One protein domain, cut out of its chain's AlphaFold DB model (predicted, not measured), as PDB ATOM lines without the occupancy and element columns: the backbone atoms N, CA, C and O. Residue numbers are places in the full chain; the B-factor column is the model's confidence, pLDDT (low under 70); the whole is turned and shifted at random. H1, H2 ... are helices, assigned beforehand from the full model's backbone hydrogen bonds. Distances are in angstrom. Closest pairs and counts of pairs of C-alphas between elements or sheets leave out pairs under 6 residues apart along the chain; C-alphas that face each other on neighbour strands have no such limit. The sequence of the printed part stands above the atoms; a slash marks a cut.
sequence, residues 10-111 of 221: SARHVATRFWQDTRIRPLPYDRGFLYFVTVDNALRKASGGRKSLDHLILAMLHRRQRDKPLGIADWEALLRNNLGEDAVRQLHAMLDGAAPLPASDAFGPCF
ATOM      1  N   SER A  10     149.320 161.034 113.049       85.25
ATOM      2  CA  SER A  10     150.711 161.282 112.647       85.25
ATOM      3  C   SER A  10     151.356 162.371 113.508       85.25
ATOM      4  O   SER A  10     150.666 163.230 114.060       85.25
ATOM      5  N   ALA A  11     152.685 162.393 113.590       80.88
ATOM      6  CA  ALA A  11     153.433 163.408 114.330       80.88
ATOM      7  C   ALA A  11     153.077 164.836 113.871       80.88
ATOM      8  O   ALA A  11     152.901 165.735 114.694       80.88
ATOM      9  N   ARG A  12     152.867 165.036 112.560       83.12
ATOM     10  CA  ARG A  12     152.408 166.318 111.994       83.12
ATOM     11  C   ARG A  12     151.000 166.690 112.469       83.12
ATOM     12  O   ARG A  12     150.738 167.851 112.782       83.12
ATOM     13  N   HIS A  13     150.088 165.721 112.531       81.81
ATOM     14  CA  HIS A  13     148.739 165.959 113.039       81.81
ATOM     15  C   HIS A  13     148.757 166.294 114.535       81.81
ATOM     16  O   HIS A  13     148.097 167.241 114.958       81.81
ATOM     17  N   VAL A  14     149.559 165.575 115.325       79.88
ATOM     18  CA  VAL A  14     149.712 165.860 116.755       79.88
ATOM     19  C   VAL A  14     150.233 167.280 116.968       79.88
ATOM     20  O   VAL A  14     149.636 168.020 117.741       79.88
ATOM     21  N   ALA A  15     151.261 167.712 116.231       78.31
ATOM     22  CA  ALA A  15     151.811 169.062 116.358       78.31
ATOM     23  C   ALA A  15     150.774 170.173 116.097       78.31
ATOM     24  O   ALA A  15     150.763 171.183 116.796       78.31
ATOM     25  N   THR A  16     149.874 169.986 115.126       81.06
ATOM     26  CA  THR A  16     148.859 171.000 114.783       81.06
ATOM     27  C   THR A  16     147.676 171.025 115.748       81.06
ATOM     28  O   THR A  16     147.076 172.077 115.958       81.06
ATOM     29  N   ARG A  17     147.329 169.883 116.350       80.94
ATOM     30  CA  ARG A  17     146.151 169.745 117.217       80.94
ATOM     31  C   ARG A  17     146.490 169.684 118.709       80.94
ATOM     32  O   ARG A  17     145.565 169.645 119.514       80.94
ATOM     33  N   PHE A  18     147.772 169.700 119.085       76.81
ATOM     34  CA  PHE A  18     148.259 169.470 120.455       76.81
ATOM     35  C   PHE A  18     147.485 170.266 121.515       76.81
ATOM     36  O   PHE A  18     147.098 169.750 122.563       76.81
ATOM     37  N   TRP A  19     147.201 171.532 121.214       75.56
ATOM     38  CA  TRP A  19     146.490 172.422 122.125       75.56
ATOM     39  C   TRP A  19     144.970 172.269 122.099       75.56
ATOM     40  O   TRP A  19     144.336 172.716 123.040       75.56
ATOM     41  N   GLN A  20     144.398 171.617 121.088       77.44
ATOM     42  CA  GLN A  20     142.953 171.527 120.845       77.44
ATOM     43  C   GLN A  20     142.323 170.225 121.355       77.44
ATOM     44  O   GLN A  20     141.127 170.192 121.634       77.44
ATOM     45  N   ASP A  21     143.098 169.146 121.472       80.50
ATOM     46  CA  ASP A  21     142.618 167.870 122.002       80.50
ATOM     47  C   ASP A  21     143.620 167.333 123.025       80.50
ATOM     48  O   ASP A  21     144.755 166.985 122.705       80.50
ATOM     49  N   THR A  22     143.211 167.263 124.287       78.81
ATOM     50  CA  THR A  22     144.061 166.731 125.360       78.81
ATOM     51  C   THR A  22     144.432 165.266 125.128       78.81
ATOM     52  O   THR A  22     145.454 164.809 125.633       78.81
ATOM     53  N   ARG A  23     143.659 164.524 124.322       82.06
ATOM     54  CA  ARG A  23     143.886 163.094 124.070       82.06
ATOM     55  C   ARG A  23     145.091 162.786 123.201       82.06
ATOM     56  O   ARG A  23     145.555 161.651 123.171       82.06
ATOM     57  N   ILE A  24     145.581 163.773 122.458       83.06
ATOM     58  CA  ILE A  24     146.748 163.592 121.592       83.06
ATOM     59  C   ILE A  24     148.047 164.052 122.249       83.06
ATOM     60  O   ILE A  24     149.118 163.769 121.721       83.06
ATOM     61  N   ARG A  25     147.973 164.745 123.393       83.56
ATOM     62  CA  ARG A  25     149.152 165.285 124.083       83.56
ATOM     63  C   ARG A  25     150.078 164.209 124.649       83.56
ATOM     64  O   ARG A  25     151.284 164.398 124.522       83.56
ATOM     65  N   PRO A  26     149.579 163.083 125.202       85.50
ATOM     66  CA  PRO A  26     150.455 162.006 125.659       85.50
ATOM     67  C   PRO A  26     151.120 161.236 124.510       85.50
ATOM     68  O   PRO A  26     152.195 160.673 124.690       85.50
ATOM     69  N   LEU A  27     150.535 161.248 123.302       85.81
ATOM     70  CA  LEU A  27     150.972 160.383 122.200       85.81
ATOM     71  C   LEU A  27     152.455 160.514 121.826       85.81
ATOM     72  O   LEU A  27     153.072 159.472 121.617       85.81
ATOM     73  N   PRO A  28     153.069 161.712 121.734       86.50
ATOM     74  CA  PRO A  28     154.502 161.821 121.463       86.50
ATOM     75  C   PRO A  28     155.363 161.145 122.532       86.50
ATOM     76  O   PRO A  28     156.389 160.558 122.195       86.50
ATOM     77  N   TYR A  29     154.935 161.196 123.797       88.38
ATOM     78  CA  TYR A  29     155.642 160.585 124.918       88.38
ATOM     79  C   TYR A  29     155.492 159.064 124.887       88.38
ATOM     80  O   TYR A  29     156.497 158.358 124.831       88.38
ATOM     81  N   ASP A  30     154.258 158.560 124.821       89.19
ATOM     82  CA  ASP A  30     153.981 157.120 124.833       89.19
ATOM     83  C   ASP A  30     154.549 156.428 123.589       89.19
ATOM     84  O   ASP A  30     155.213 155.391 123.670       89.19
ATOM     85  N   ARG A  31     154.342 157.024 122.407       91.50
ATOM     86  CA  ARG A  31     154.837 156.474 121.142       91.50
ATOM     87  C   ARG A  31     156.354 156.566 121.051       91.50
ATOM     88  O   ARG A  31     156.985 155.604 120.616       91.50
ATOM     89  N   GLY A  32     156.933 157.690 121.475       92.62
ATOM     90  CA  GLY A  32     158.380 157.869 121.546       92.62
ATOM     91  C   GLY A  32     159.027 156.844 122.475       92.62
ATOM     92  O   GLY A  32     160.005 156.207 122.094       92.62
ATOM     93  N   PHE A  33     158.436 156.610 123.647       94.62
ATOM     94  CA  PHE A  33     158.881 155.582 124.585       94.62
ATOM     95  C   PHE A  33     158.864 154.184 123.953       94.62
ATOM     96  O   PHE A  33     159.902 153.524 123.903       94.62
ATOM     97  N   LEU A  34     157.728 153.744 123.398       95.50
ATOM     98  CA  LEU A  34     157.619 152.420 122.768       95.50
ATOM     99  C   LEU A  34     158.558 152.266 121.560       95.50
ATOM    100  O   LEU A  34     159.135 151.197 121.344       95.50
ATOM    101  N   TYR A  35     158.755 153.334 120.788       97.00
ATOM    102  CA  TYR A  35     159.738 153.370 119.710       97.00
ATOM    103  C   TYR A  35     161.157 153.138 120.239       97.00
ATOM    104  O   TYR A  35     161.862 152.251 119.760       97.00
ATOM    105  N   PHE A  36     161.569 153.887 121.259       97.50
ATOM    106  CA  PHE A  36     162.914 153.787 121.814       97.50
ATOM    107  C   PHE A  36     163.180 152.445 122.501       97.50
ATOM    108  O   PHE A  36     164.274 151.907 122.349       97.50
ATOM    109  N   VAL A  37     162.178 151.844 123.149       96.81
ATOM    110  CA  VAL A  37     162.259 150.463 123.660       96.81
ATOM    111  C   VAL A  37     162.490 149.466 122.515       96.81
ATOM    112  O   VAL A  37     163.293 148.542 122.639       96.81
ATOM    113  N   THR A  38     161.822 149.663 121.374       96.94
ATOM    114  CA  THR A  38     162.000 148.813 120.185       96.94
ATOM    115  C   THR A  38     163.420 148.940 119.620       96.94
ATOM    116  O   THR A  38     164.064 147.927 119.345       96.94
ATOM    117  N   VAL A  39     163.942 150.168 119.512       97.88
ATOM    118  CA  VAL A  39     165.316 150.434 119.051       97.88
ATOM    119  C   VAL A  39     166.356 149.848 120.008       97.88
ATOM    120  O   VAL A  39     167.299 149.204 119.550       97.88
ATOM    121  N   ASP A  40     166.192 150.028 121.322       97.50
ATOM    122  CA  ASP A  40     167.107 149.471 122.327       97.50
ATOM    123  C   ASP A  40     167.162 147.940 122.247       97.50
ATOM    124  O   ASP A  40     168.248 147.361 122.162       97.50
ATOM    125  N   ASN A  41     166.001 147.277 122.182       95.38
ATOM    126  CA  ASN A  41     165.934 145.822 122.048       95.38
ATOM    127  C   ASN A  41     166.632 145.332 120.771       95.38
ATOM    128  O   ASN A  41     167.407 144.374 120.823       95.38
ATOM    129  N   ALA A  42     166.395 146.003 119.641       96.06
ATOM    130  CA  ALA A  42     167.026 145.668 118.370       96.06
ATOM    131  C   ALA A  42     168.553 145.844 118.424       96.06
ATOM    132  O   ALA A  42     169.284 144.949 118.001       96.06
ATOM    133  N   LEU A  43     169.049 146.944 119.008       96.94
ATOM    134  CA  LEU A  43     170.486 147.198 119.173       96.94
ATOM    135  C   LEU A  43     171.157 146.151 120.048       96.94
ATOM    136  O   LEU A  43     172.209 145.623 119.678       96.94
ATOM    137  N   ARG A  44     170.549 145.818 121.189       95.50
ATOM    138  CA  ARG A  44     171.082 144.792 122.088       95.50
ATOM    139  C   ARG A  44     171.152 143.443 121.384       95.50
ATOM    140  O   ARG A  44     172.193 142.798 121.440       95.50
ATOM    141  N   LYS A  45     170.104 143.037 120.663       93.81
ATOM    142  CA  LYS A  45     170.092 141.770 119.912       93.81
ATOM    143  C   LYS A  45     171.140 141.752 118.796       93.81
ATOM    144  O   LYS A  45     171.944 140.827 118.744       93.81
ATOM    145  N   ALA A  46     171.197 142.792 117.965       95.62
ATOM    146  CA  ALA A  46     172.142 142.884 116.848       95.62
ATOM    147  C   ALA A  46     173.613 142.938 117.299       95.62
ATOM    148  O   ALA A  46     174.508 142.492 116.585       95.62
ATOM    149  N   SER A  47     173.878 143.477 118.492       95.25
ATOM    150  CA  SER A  47     175.232 143.639 119.030       95.25
ATOM    151  C   SER A  47     175.643 142.579 120.057       95.25
ATOM    152  O   SER A  47     176.742 142.675 120.605       95.25
ATOM    153  N   GLY A  48     174.788 141.598 120.363       92.75
ATOM    154  CA  GLY A  48     175.029 140.655 121.460       92.75
ATOM    155  C   GLY A  48     175.180 141.351 122.821       92.75
ATOM    156  O   GLY A  48     176.028 140.971 123.619       92.75
ATOM    157  N   GLY A  49     174.420 142.423 123.049       91.19
ATOM    158  CA  GLY A  49     174.397 143.207 124.286       91.19
ATOM    159  C   GLY A  49     175.460 144.304 124.391       91.19
ATOM    160  O   GLY A  49     175.417 145.076 125.344       91.19
ATOM    161  N   ARG A  50     176.384 144.422 123.425       93.94
ATOM    162  CA  ARG A  50     177.474 145.418 123.466       93.94
ATOM    163  C   ARG A  50     177.017 146.858 123.221       93.94
ATOM    164  O   ARG A  50     177.725 147.779 123.603       93.94
ATOM    165  N   LYS A  51     175.876 147.061 122.559       95.56
ATOM    166  CA  LYS A  51     175.276 148.377 122.309       95.56
ATOM    167  C   LYS A  51     173.851 148.435 122.854       95.56
ATOM    168  O   LYS A  51     173.114 147.454 122.809       95.56
ATOM    169  N   SER A  52     173.476 149.625 123.301       95.81
ATOM    170  CA  SER A  52     172.140 150.021 123.757       95.81
ATOM    171  C   SER A  52     171.715 151.306 123.048       95.81
ATOM    172  O   SER A  52     172.518 151.933 122.349       95.81
ATOM    173  N   LEU A  53     170.475 151.737 123.266       96.94
ATOM    174  CA  LEU A  53     169.990 153.045 122.837       96.94
ATOM    175  C   LEU A  53     170.916 154.187 123.281       96.94
ATOM    176  O   LEU A  53     171.186 155.083 122.481       96.94
ATOM    177  N   ASP A  54     171.465 154.122 124.497       96.75
ATOM    178  CA  ASP A  54     172.362 155.154 125.038       96.75
ATOM    179  C   ASP A  54     173.561 155.412 124.129       96.75
ATOM    180  O   ASP A  54     173.972 156.556 123.966       96.75
ATOM    181  N   HIS A  55     174.080 154.381 123.454       97.56
ATOM    182  CA  HIS A  55     175.178 154.549 122.503       97.56
ATOM    183  C   HIS A  55     174.787 155.463 121.335       97.56
ATOM    184  O   HIS A  55     175.600 156.267 120.878       97.56
ATOM    185  N   LEU A  56     173.545 155.365 120.847       96.62
ATOM    186  CA  LEU A  56     173.064 156.243 119.781       96.62
ATOM    187  C   LEU A  56     172.733 157.642 120.309       96.62
ATOM    188  O   LEU A  56     173.029 158.624 119.631       96.62
ATOM    189  N   ILE A  57     172.176 157.753 121.520       95.31
ATOM    190  CA  ILE A  57     171.900 159.052 122.154       95.31
ATOM    191  C   ILE A  57     173.203 159.819 122.411       95.31
ATOM    192  O   ILE A  57     173.305 160.989 122.049       95.31
ATOM    193  N   LEU A  58     174.234 159.159 122.942       94.81
ATOM    194  CA  LEU A  58     175.566 159.742 123.121       94.81
ATOM    195  C   LEU A  58     176.181 160.160 121.780       94.81
ATOM    196  O   LEU A  58     176.742 161.250 121.676       94.81
ATOM    197  N   ALA A  59     176.015 159.360 120.721       92.94
ATOM    198  CA  ALA A  59     176.463 159.740 119.381       92.94
ATOM    199  C   ALA A  59     175.745 160.999 118.853       92.94
ATOM    200  O   ALA A  59     176.390 161.858 118.247       92.94
ATOM    201  N   MET A  60     174.440 161.151 119.109       92.31
ATOM    202  CA  MET A  60     173.695 162.378 118.790       92.31
ATOM    203  C   MET A  60     174.212 163.575 119.597       92.31
ATOM    204  O   MET A  60     174.454 164.642 119.033       92.31
ATOM    205  N   LEU A  61     174.448 163.408 120.902       91.31
ATOM    206  CA  LEU A  61     174.985 164.468 121.763       91.31
ATOM    207  C   LEU A  61     176.375 164.934 121.305       91.31
ATOM    208  O   LEU A  61     176.607 166.138 121.191       91.31
ATOM    209  N   HIS A  62     177.268 164.009 120.944       89.25
ATOM    210  CA  HIS A  62     178.584 164.341 120.391       89.25
ATOM    211  C   HIS A  62     178.508 165.094 119.055       89.25
ATOM    212  O   HIS A  62     179.350 165.950 118.787       89.25
ATOM    213  N   ARG A  63     177.509 164.812 118.209       85.56
ATOM    214  CA  ARG A  63     177.281 165.579 116.970       85.56
ATOM    215  C   ARG A  63     176.815 167.004 117.259       85.56
ATOM    216  O   ARG A  63     177.271 167.925 116.588       85.56
ATOM    217  N   ARG A  64     175.968 167.191 118.277       82.81
ATOM    218  CA  ARG A  64     175.476 168.512 118.699       82.81
ATOM    219  C   ARG A  64     176.590 169.426 119.200       82.81
ATOM    220  O   ARG A  64     176.572 170.610 118.901       82.81
ATOM    221  N   GLN A  65     177.564 168.871 119.924       74.31
ATOM    222  CA  GLN A  65     178.733 169.604 120.435       74.31
ATOM    223  C   GLN A  65     179.623 170.197 119.326       74.31
ATOM    224  O   GLN A  65     180.531 170.961 119.621       74.31
ATOM    225  N   ARG A  66     179.376 169.858 118.054       73.62
ATOM    226  CA  ARG A  66     180.071 170.413 116.882       73.62
ATOM    227  C   ARG A  66     179.280 171.542 116.196       73.62
ATOM    228  O   ARG A  66     179.410 171.705 114.986       73.62
ATOM    229  N   ASP A  67     178.409 172.235 116.936       65.75
ATOM    230  CA  ASP A  67     177.559 173.366 116.503       65.75
ATOM    231  C   ASP A  67     176.667 173.115 115.276       65.75
ATOM    232  O   ASP A  67     176.195 174.042 114.615       65.75
ATOM    233  N   LYS A  68     176.374 171.847 114.970       72.69
ATOM    234  CA  LYS A  68     175.407 171.490 113.928       72.69
ATOM    235  C   LYS A  68     174.019 171.288 114.541       72.69
ATOM    236  O   LYS A  68     173.899 170.539 115.517       72.69
ATOM    237  N   PRO A  69     172.958 171.894 113.971       81.75
ATOM    238  CA  PRO A  69     171.590 171.539 114.320       81.75
ATOM    239  C   PRO A  69     171.382 170.040 114.094       81.75
ATOM    240  O   PRO A  69     171.654 169.539 113.005       81.75
ATOM    241  N   LEU A  70     170.914 169.329 115.121       88.00
ATOM    242  CA  LEU A  70     170.543 167.925 114.976       88.00
ATOM    243  C   LEU A  70     169.234 167.826 114.200       88.00
ATOM    244  O   LEU A  70     168.243 168.461 114.568       88.00
ATOM    245  N   GLY A  71     169.232 167.004 113.156       89.94
ATOM    246  CA  GLY A  71     168.047 166.709 112.362       89.94
ATOM    247  C   GLY A  71     167.619 165.249 112.457       89.94
ATOM    248  O   GLY A  71     168.340 164.386 112.959       89.94
ATOM    249  N   ILE A  72     166.446 164.948 111.900       92.31
ATOM    250  CA  ILE A  72     165.977 163.563 111.765       92.31
ATOM    251  C   ILE A  72     166.924 162.713 110.903       92.31
ATOM    252  O   ILE A  72     167.174 161.559 111.234       92.31
ATOM    253  N   ALA A  73     167.548 163.309 109.884       94.25
ATOM    254  CA  ALA A  73     168.528 162.641 109.031       94.25
ATOM    255  C   ALA A  73     169.762 162.136 109.811       94.25
ATOM    256  O   ALA A  73     170.331 161.098 109.469       94.25
ATOM    257  N   ASP A  74     170.166 162.825 110.887       94.62
ATOM    258  CA  ASP A  74     171.253 162.359 111.756       94.62
ATOM    259  C   ASP A  74     170.882 161.066 112.473       94.62
ATOM    260  O   ASP A  74     171.691 160.135 112.548       94.62
ATOM    261  N   TRP A  75     169.647 161.017 112.970       96.81
ATOM    262  CA  TRP A  75     169.090 159.855 113.638       96.81
ATOM    263  C   TRP A  75     168.900 158.689 112.662       96.81
ATOM    264  O   TRP A  75     169.354 157.582 112.943       96.81
ATOM    265  N   GLU A  76     168.345 158.938 111.473       97.94
ATOM    266  CA  GLU A  76     168.222 157.942 110.400       97.94
ATOM    267  C   GLU A  76     169.577 157.342 110.011       97.94
ATOM    268  O   GLU A  76     169.690 156.130 109.839       97.94
ATOM    269  N   ALA A  77     170.631 158.160 109.917       96.88
ATOM    270  CA  ALA A  77     171.977 157.672 109.635       96.88
ATOM    271  C   ALA A  77     172.497 156.737 110.741       96.88
ATOM    272  O   ALA A  77     173.113 155.713 110.442       96.88
ATOM    273  N   LEU A  78     172.238 157.050 112.016       97.38
ATOM    274  CA  LEU A  78     172.599 156.164 113.127       97.38
ATOM    275  C   LEU A  78     171.812 154.850 113.090       97.38
ATOM    276  O   LEU A  78     172.412 153.792 113.286       97.38
ATOM    277  N   LEU A  79     170.507 154.898 112.807       98.25
ATOM    278  CA  LEU A  79     169.679 153.700 112.661       98.25
ATOM    279  C   LEU A  79     170.185 152.821 111.521       98.25
ATOM    280  O   LEU A  79     170.472 151.648 111.738       98.25
ATOM    281  N   ARG A  80     170.376 153.401 110.333       98.31
ATOM    282  CA  ARG A  80     170.864 152.695 109.146       98.31
ATOM    283  C   ARG A  80     172.191 151.993 109.407       98.31
ATOM    284  O   ARG A  80     172.326 150.812 109.108       98.31
ATOM    285  N   ASN A  81     173.139 152.686 110.035       97.50
ATOM    286  CA  ASN A  81     174.469 152.141 110.304       97.50
ATOM    287  C   ASN A  81     174.481 151.011 111.344       97.50
ATOM    288  O   ASN A  81     175.415 150.213 111.346       97.50
ATOM    289  N   ASN A  82     173.505 150.955 112.257       97.56
ATOM    290  CA  ASN A  82     173.501 149.964 113.340       97.56
ATOM    291  C   ASN A  82     172.461 148.851 113.162       97.56
ATOM    292  O   ASN A  82     172.665 147.762 113.688       97.56
ATOM    293  N   LEU A  83     171.358 149.120 112.462       97.81
ATOM    294  CA  LEU A  83     170.189 148.242 112.350       97.81
ATOM    295  C   LEU A  83     169.675 148.089 110.905       97.81
ATOM    296  O   LEU A  83     168.768 147.295 110.663       97.81
ATOM    297  N   GLY A  84     170.242 148.822 109.940       97.75
ATOM    298  CA  GLY A  84     169.856 148.765 108.529       97.75
ATOM    299  C   GLY A  84     168.611 149.587 108.174       97.75
ATOM    300  O   GLY A  84     168.024 150.283 109.003       97.75
ATOM    301  N   GLU A  85     168.206 149.510 106.904       97.94
ATOM    302  CA  GLU A  85     167.102 150.314 106.347       97.94
ATOM    303  C   GLU A  85     165.734 150.010 106.967       97.94
ATOM    304  O   GLU A  85     164.850 150.863 106.963       97.94
ATOM    305  N   ASP A  86     165.529 148.808 107.514       96.50
ATOM    306  CA  ASP A  86     164.252 148.473 108.152       96.50
ATOM    307  C   ASP A  86     163.979 149.339 109.387       96.50
ATOM    308  O   ASP A  86     162.863 149.822 109.564       96.50
ATOM    309  N   ALA A  87     165.007 149.644 110.185       97.69
ATOM    310  CA  ALA A  87     164.865 150.531 111.338       97.69
ATOM    311  C   ALA A  87     164.473 151.962 110.929       97.69
ATOM    312  O   ALA A  87     163.685 152.613 111.616       97.69
ATOM    313  N   VAL A  88     164.970 152.435 109.781       98.25
ATOM    314  CA  VAL A  88     164.574 153.729 109.208       98.25
ATOM    315  C   VAL A  88     163.112 153.690 108.757       98.25
ATOM    316  O   VAL A  88     162.340 154.587 109.092       98.25
ATOM    317  N   ARG A  89     162.675 152.618 108.080       97.75
ATOM    318  CA  ARG A  89     161.256 152.445 107.720       97.75
ATOM    319  C   ARG A  89     160.340 152.442 108.945       97.75
ATOM    320  O   ARG A  89     159.290 153.078 108.913       97.75
ATOM    321  N   GLN A  90     160.735 151.768 110.026       96.50
ATOM    322  CA  GLN A  90     159.963 151.729 111.271       96.50
ATOM    323  C   GLN A  90     159.867 153.106 111.948       96.50
ATOM    324  O   GLN A  90     158.805 153.450 112.470       96.50
ATOM    325  N   LEU A  91     160.932 153.920 111.900       97.19
ATOM    326  CA  LEU A  91     160.888 155.318 112.342       97.19
ATOM    327  C   LEU A  91     159.824 156.106 111.566       97.19
ATOM    328  O   LEU A  91     158.983 156.756 112.184       97.19
ATOM    329  N   HIS A  92     159.826 156.034 110.232       96.94
ATOM    330  CA  HIS A  92     158.838 156.753 109.422       96.94
ATOM    331  C   HIS A  92     157.415 156.259 109.672       96.94
ATOM    332  O   HIS A  92     156.533 157.078 109.906       96.94
ATOM    333  N   ALA A  93     157.197 154.943 109.745       95.69
ATOM    334  CA  ALA A  93     155.887 154.386 110.075       95.69
ATOM    335  C   ALA A  93     155.359 154.928 111.418       95.69
ATOM    336  O   ALA A  93     154.193 155.307 111.527       95.69
ATOM    337  N   MET A  94     156.225 155.018 112.431       95.12
ATOM    338  CA  MET A  94     155.892 155.583 113.739       95.12
ATOM    339  C   MET A  94     155.518 157.072 113.655       95.12
ATOM    340  O   MET A  94     154.514 157.509 114.233       95.12
ATOM    341  N   LEU A  95     156.292 157.851 112.894       93.00
ATOM    342  CA  LEU A  95     156.014 159.266 112.643       93.00
ATOM    343  C   LEU A  95     154.712 159.469 111.859       93.00
ATOM    344  O   LEU A  95     153.996 160.439 112.112       93.00
ATOM    345  N   ASP A  96     154.360 158.533 110.984       93.12
ATOM    346  CA  ASP A  96     153.123 158.554 110.202       93.12
ATOM    347  C   ASP A  96     151.894 158.090 110.994       93.12
ATOM    348  O   ASP A  96     150.766 158.295 110.550       93.12
ATOM    349  N   GLY A  97     152.077 157.567 112.212       88.31
ATOM    350  CA  GLY A  97     150.979 157.239 113.123       88.31
ATOM    351  C   GLY A  97     150.915 155.781 113.560       88.31
ATOM    352  O   GLY A  97     150.087 155.454 114.411       88.31
ATOM    353  N   ALA A  98     151.770 154.905 113.028       91.50
ATOM    354  CA  ALA A  98     151.827 153.522 113.481       91.50
ATOM    355  C   ALA A  98     152.256 153.464 114.953       91.50
ATOM    356  O   ALA A  98     153.174 154.165 115.379       91.50
ATOM    357  N   ALA A  99     151.597 152.613 115.737       89.00
ATOM    358  CA  ALA A  99     152.004 152.341 117.108       89.00
ATOM    359  C   ALA A  99     153.171 151.337 117.094       89.00
ATOM    360  O   ALA A  99     152.968 150.199 116.657       89.00
ATOM    361  N   PRO A 100     154.378 151.711 117.563       92.62
ATOM    362  CA  PRO A 100     155.455 150.755 117.749       92.62
ATOM    363  C   PRO A 100     155.005 149.673 118.721       92.62
ATOM    364  O   PRO A 100     154.421 149.967 119.767       92.62
ATOM    365  N   LEU A 101     155.295 148.424 118.381       94.25
ATOM    366  CA  LEU A 101     154.981 147.283 119.220       94.25
ATOM    367  C   LEU A 101     156.290 146.584 119.607       94.25
ATOM    368  O   LEU A 101     156.763 145.733 118.850       94.25
ATOM    369  N   PRO A 102     156.872 146.915 120.775       95.69
ATOM    370  CA  PRO A 102     158.089 146.270 121.239       95.69
ATOM    371  C   PRO A 102     157.939 144.752 121.316       95.69
ATOM    372  O   PRO A 102     156.853 144.239 121.606       95.69
ATOM    373  N   ALA A 103     159.036 144.029 121.097       94.81
ATOM    374  CA  ALA A 103     159.084 142.582 121.270       94.81
ATOM    375  C   ALA A 103     158.605 142.153 122.674       94.81
ATOM    376  O   ALA A 103     158.641 142.928 123.633       94.81
ATOM    377  N   SER A 104     158.147 140.904 122.813       95.31
ATOM    378  CA  SER A 104     157.625 140.414 124.100       95.31
ATOM    379  C   SER A 104     158.661 140.518 125.227       95.31
ATOM    380  O   SER A 104     158.334 140.893 126.348       95.31
ATOM    381  N   ASP A 105     159.924 140.283 124.883       91.75
ATOM    382  CA  ASP A 105     161.106 140.344 125.741       91.75
ATOM    383  C   ASP A 105     161.814 141.714 125.717       91.75
ATOM    384  O   ASP A 105     162.971 141.818 126.121       91.75
ATOM    385  N   ALA A 106     161.167 142.775 125.214       93.44
ATOM    386  CA  ALA A 106     161.822 144.072 125.028       93.44
ATOM    387  C   ALA A 106     162.279 144.733 126.336       93.44
ATOM    388  O   ALA A 106     163.272 145.452 126.334       93.44
ATOM    389  N   PHE A 107     161.614 144.424 127.451       91.94
ATOM    390  CA  PHE A 107     162.007 144.860 128.797       91.94
ATOM    391  C   PHE A 107     162.919 143.850 129.512       91.94
ATOM    392  O   PHE A 107     163.042 143.860 130.734       91.94
ATOM    393  N   GLY A 108     163.567 142.963 128.754       88.50
ATOM    394  CA  GLY A 108     164.480 141.952 129.269       88.50
ATOM    395  C   GLY A 108     163.820 140.587 129.495       88.50
ATOM    396  O   GLY A 108     162.606 140.420 129.346       88.50
ATOM    397  N   PRO A 109     164.621 139.575 129.873       86.69
ATOM    398  CA  PRO A 109     164.189 138.177 129.906       86.69
ATOM    399  C   PRO A 109     163.102 137.902 130.949       86.69
ATOM    400  O   PRO A 109     162.347 136.938 130.806       86.69
ATOM    401  N   CYS A 110     163.001 138.751 131.973       91.31
ATOM    402  CA  CYS A 110     162.046 138.617 133.067       91.31
ATOM    403  C   CYS A 110     160.673 139.208 132.779       91.31
ATOM    404  O   CYS A 110     159.780 139.044 133.603       91.31
ATOM    405  N   PHE A 111     160.493 139.873 131.643       93.75
ATOM    406  CA  PHE A 111     159.213 140.439 131.258       93.75
ATOM    407  C   PHE A 111     158.673 139.736 130.022       93.75
ATOM    408  O   PHE A 111     159.413 139.214 129.185       93.75
TER     409      PHE A 111
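AT A GLANCE: This is residues 10 to 111 of the 221 residues of the protein "M61 glycyl aminopeptidase family protein" of Xanthomonas translucens pv. arrhenatheri LMG 727 (UniProt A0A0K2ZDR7). Long helix H2 runs through the middle with H5 side by side, while H3 and H4 make a hairpin at H2's later half and small H1 sits at its beginning. You have 102 printed residues, with five named helices, H1 to H5 in chain order, no named strand: all helix. The whole is compact, radius of gyration of the C-alphas 14.7 A, and flat, 44 by 40 by 21 A.

HOW THE PARTS SIT: Start at the hub, H2, residues 27 to 47. H5, residues 85 to 96, touches its residues 31 to 39, opposite ways at a shallow tilt of 8 degrees; the closest C-alphas, Tyr 35 and Met 94, are 7.4 A apart. H3, residues 53 to 64, touches H2 with residue 53 alone, about perpendicular at 73 degrees; C-alphas 40 and 53 are closest, 4.6 A. H4, residues 72 to 83, forms a hairpin with H5; C-alphas 76 and 88 are closest, 5.7 A. H1, residues 11 to 17, only just touches H5, with 3 pairs of C-alphas within 8 A, the closest Ala 11 and Leu 95, 5.2 A. In these five helices every O i to N i+4 pair is within hydrogen-bond range.

IN THESE COORDINATES: Find C-alpha 27 at (150.972, 160.383, 122.200); H2 runs 29.6 A to C-alpha 47 at (175.232, 143.639, 119.030).

THE WHOLE: The printed part has no cut and no long link; residue 67 alone is under 70 in pLDDT.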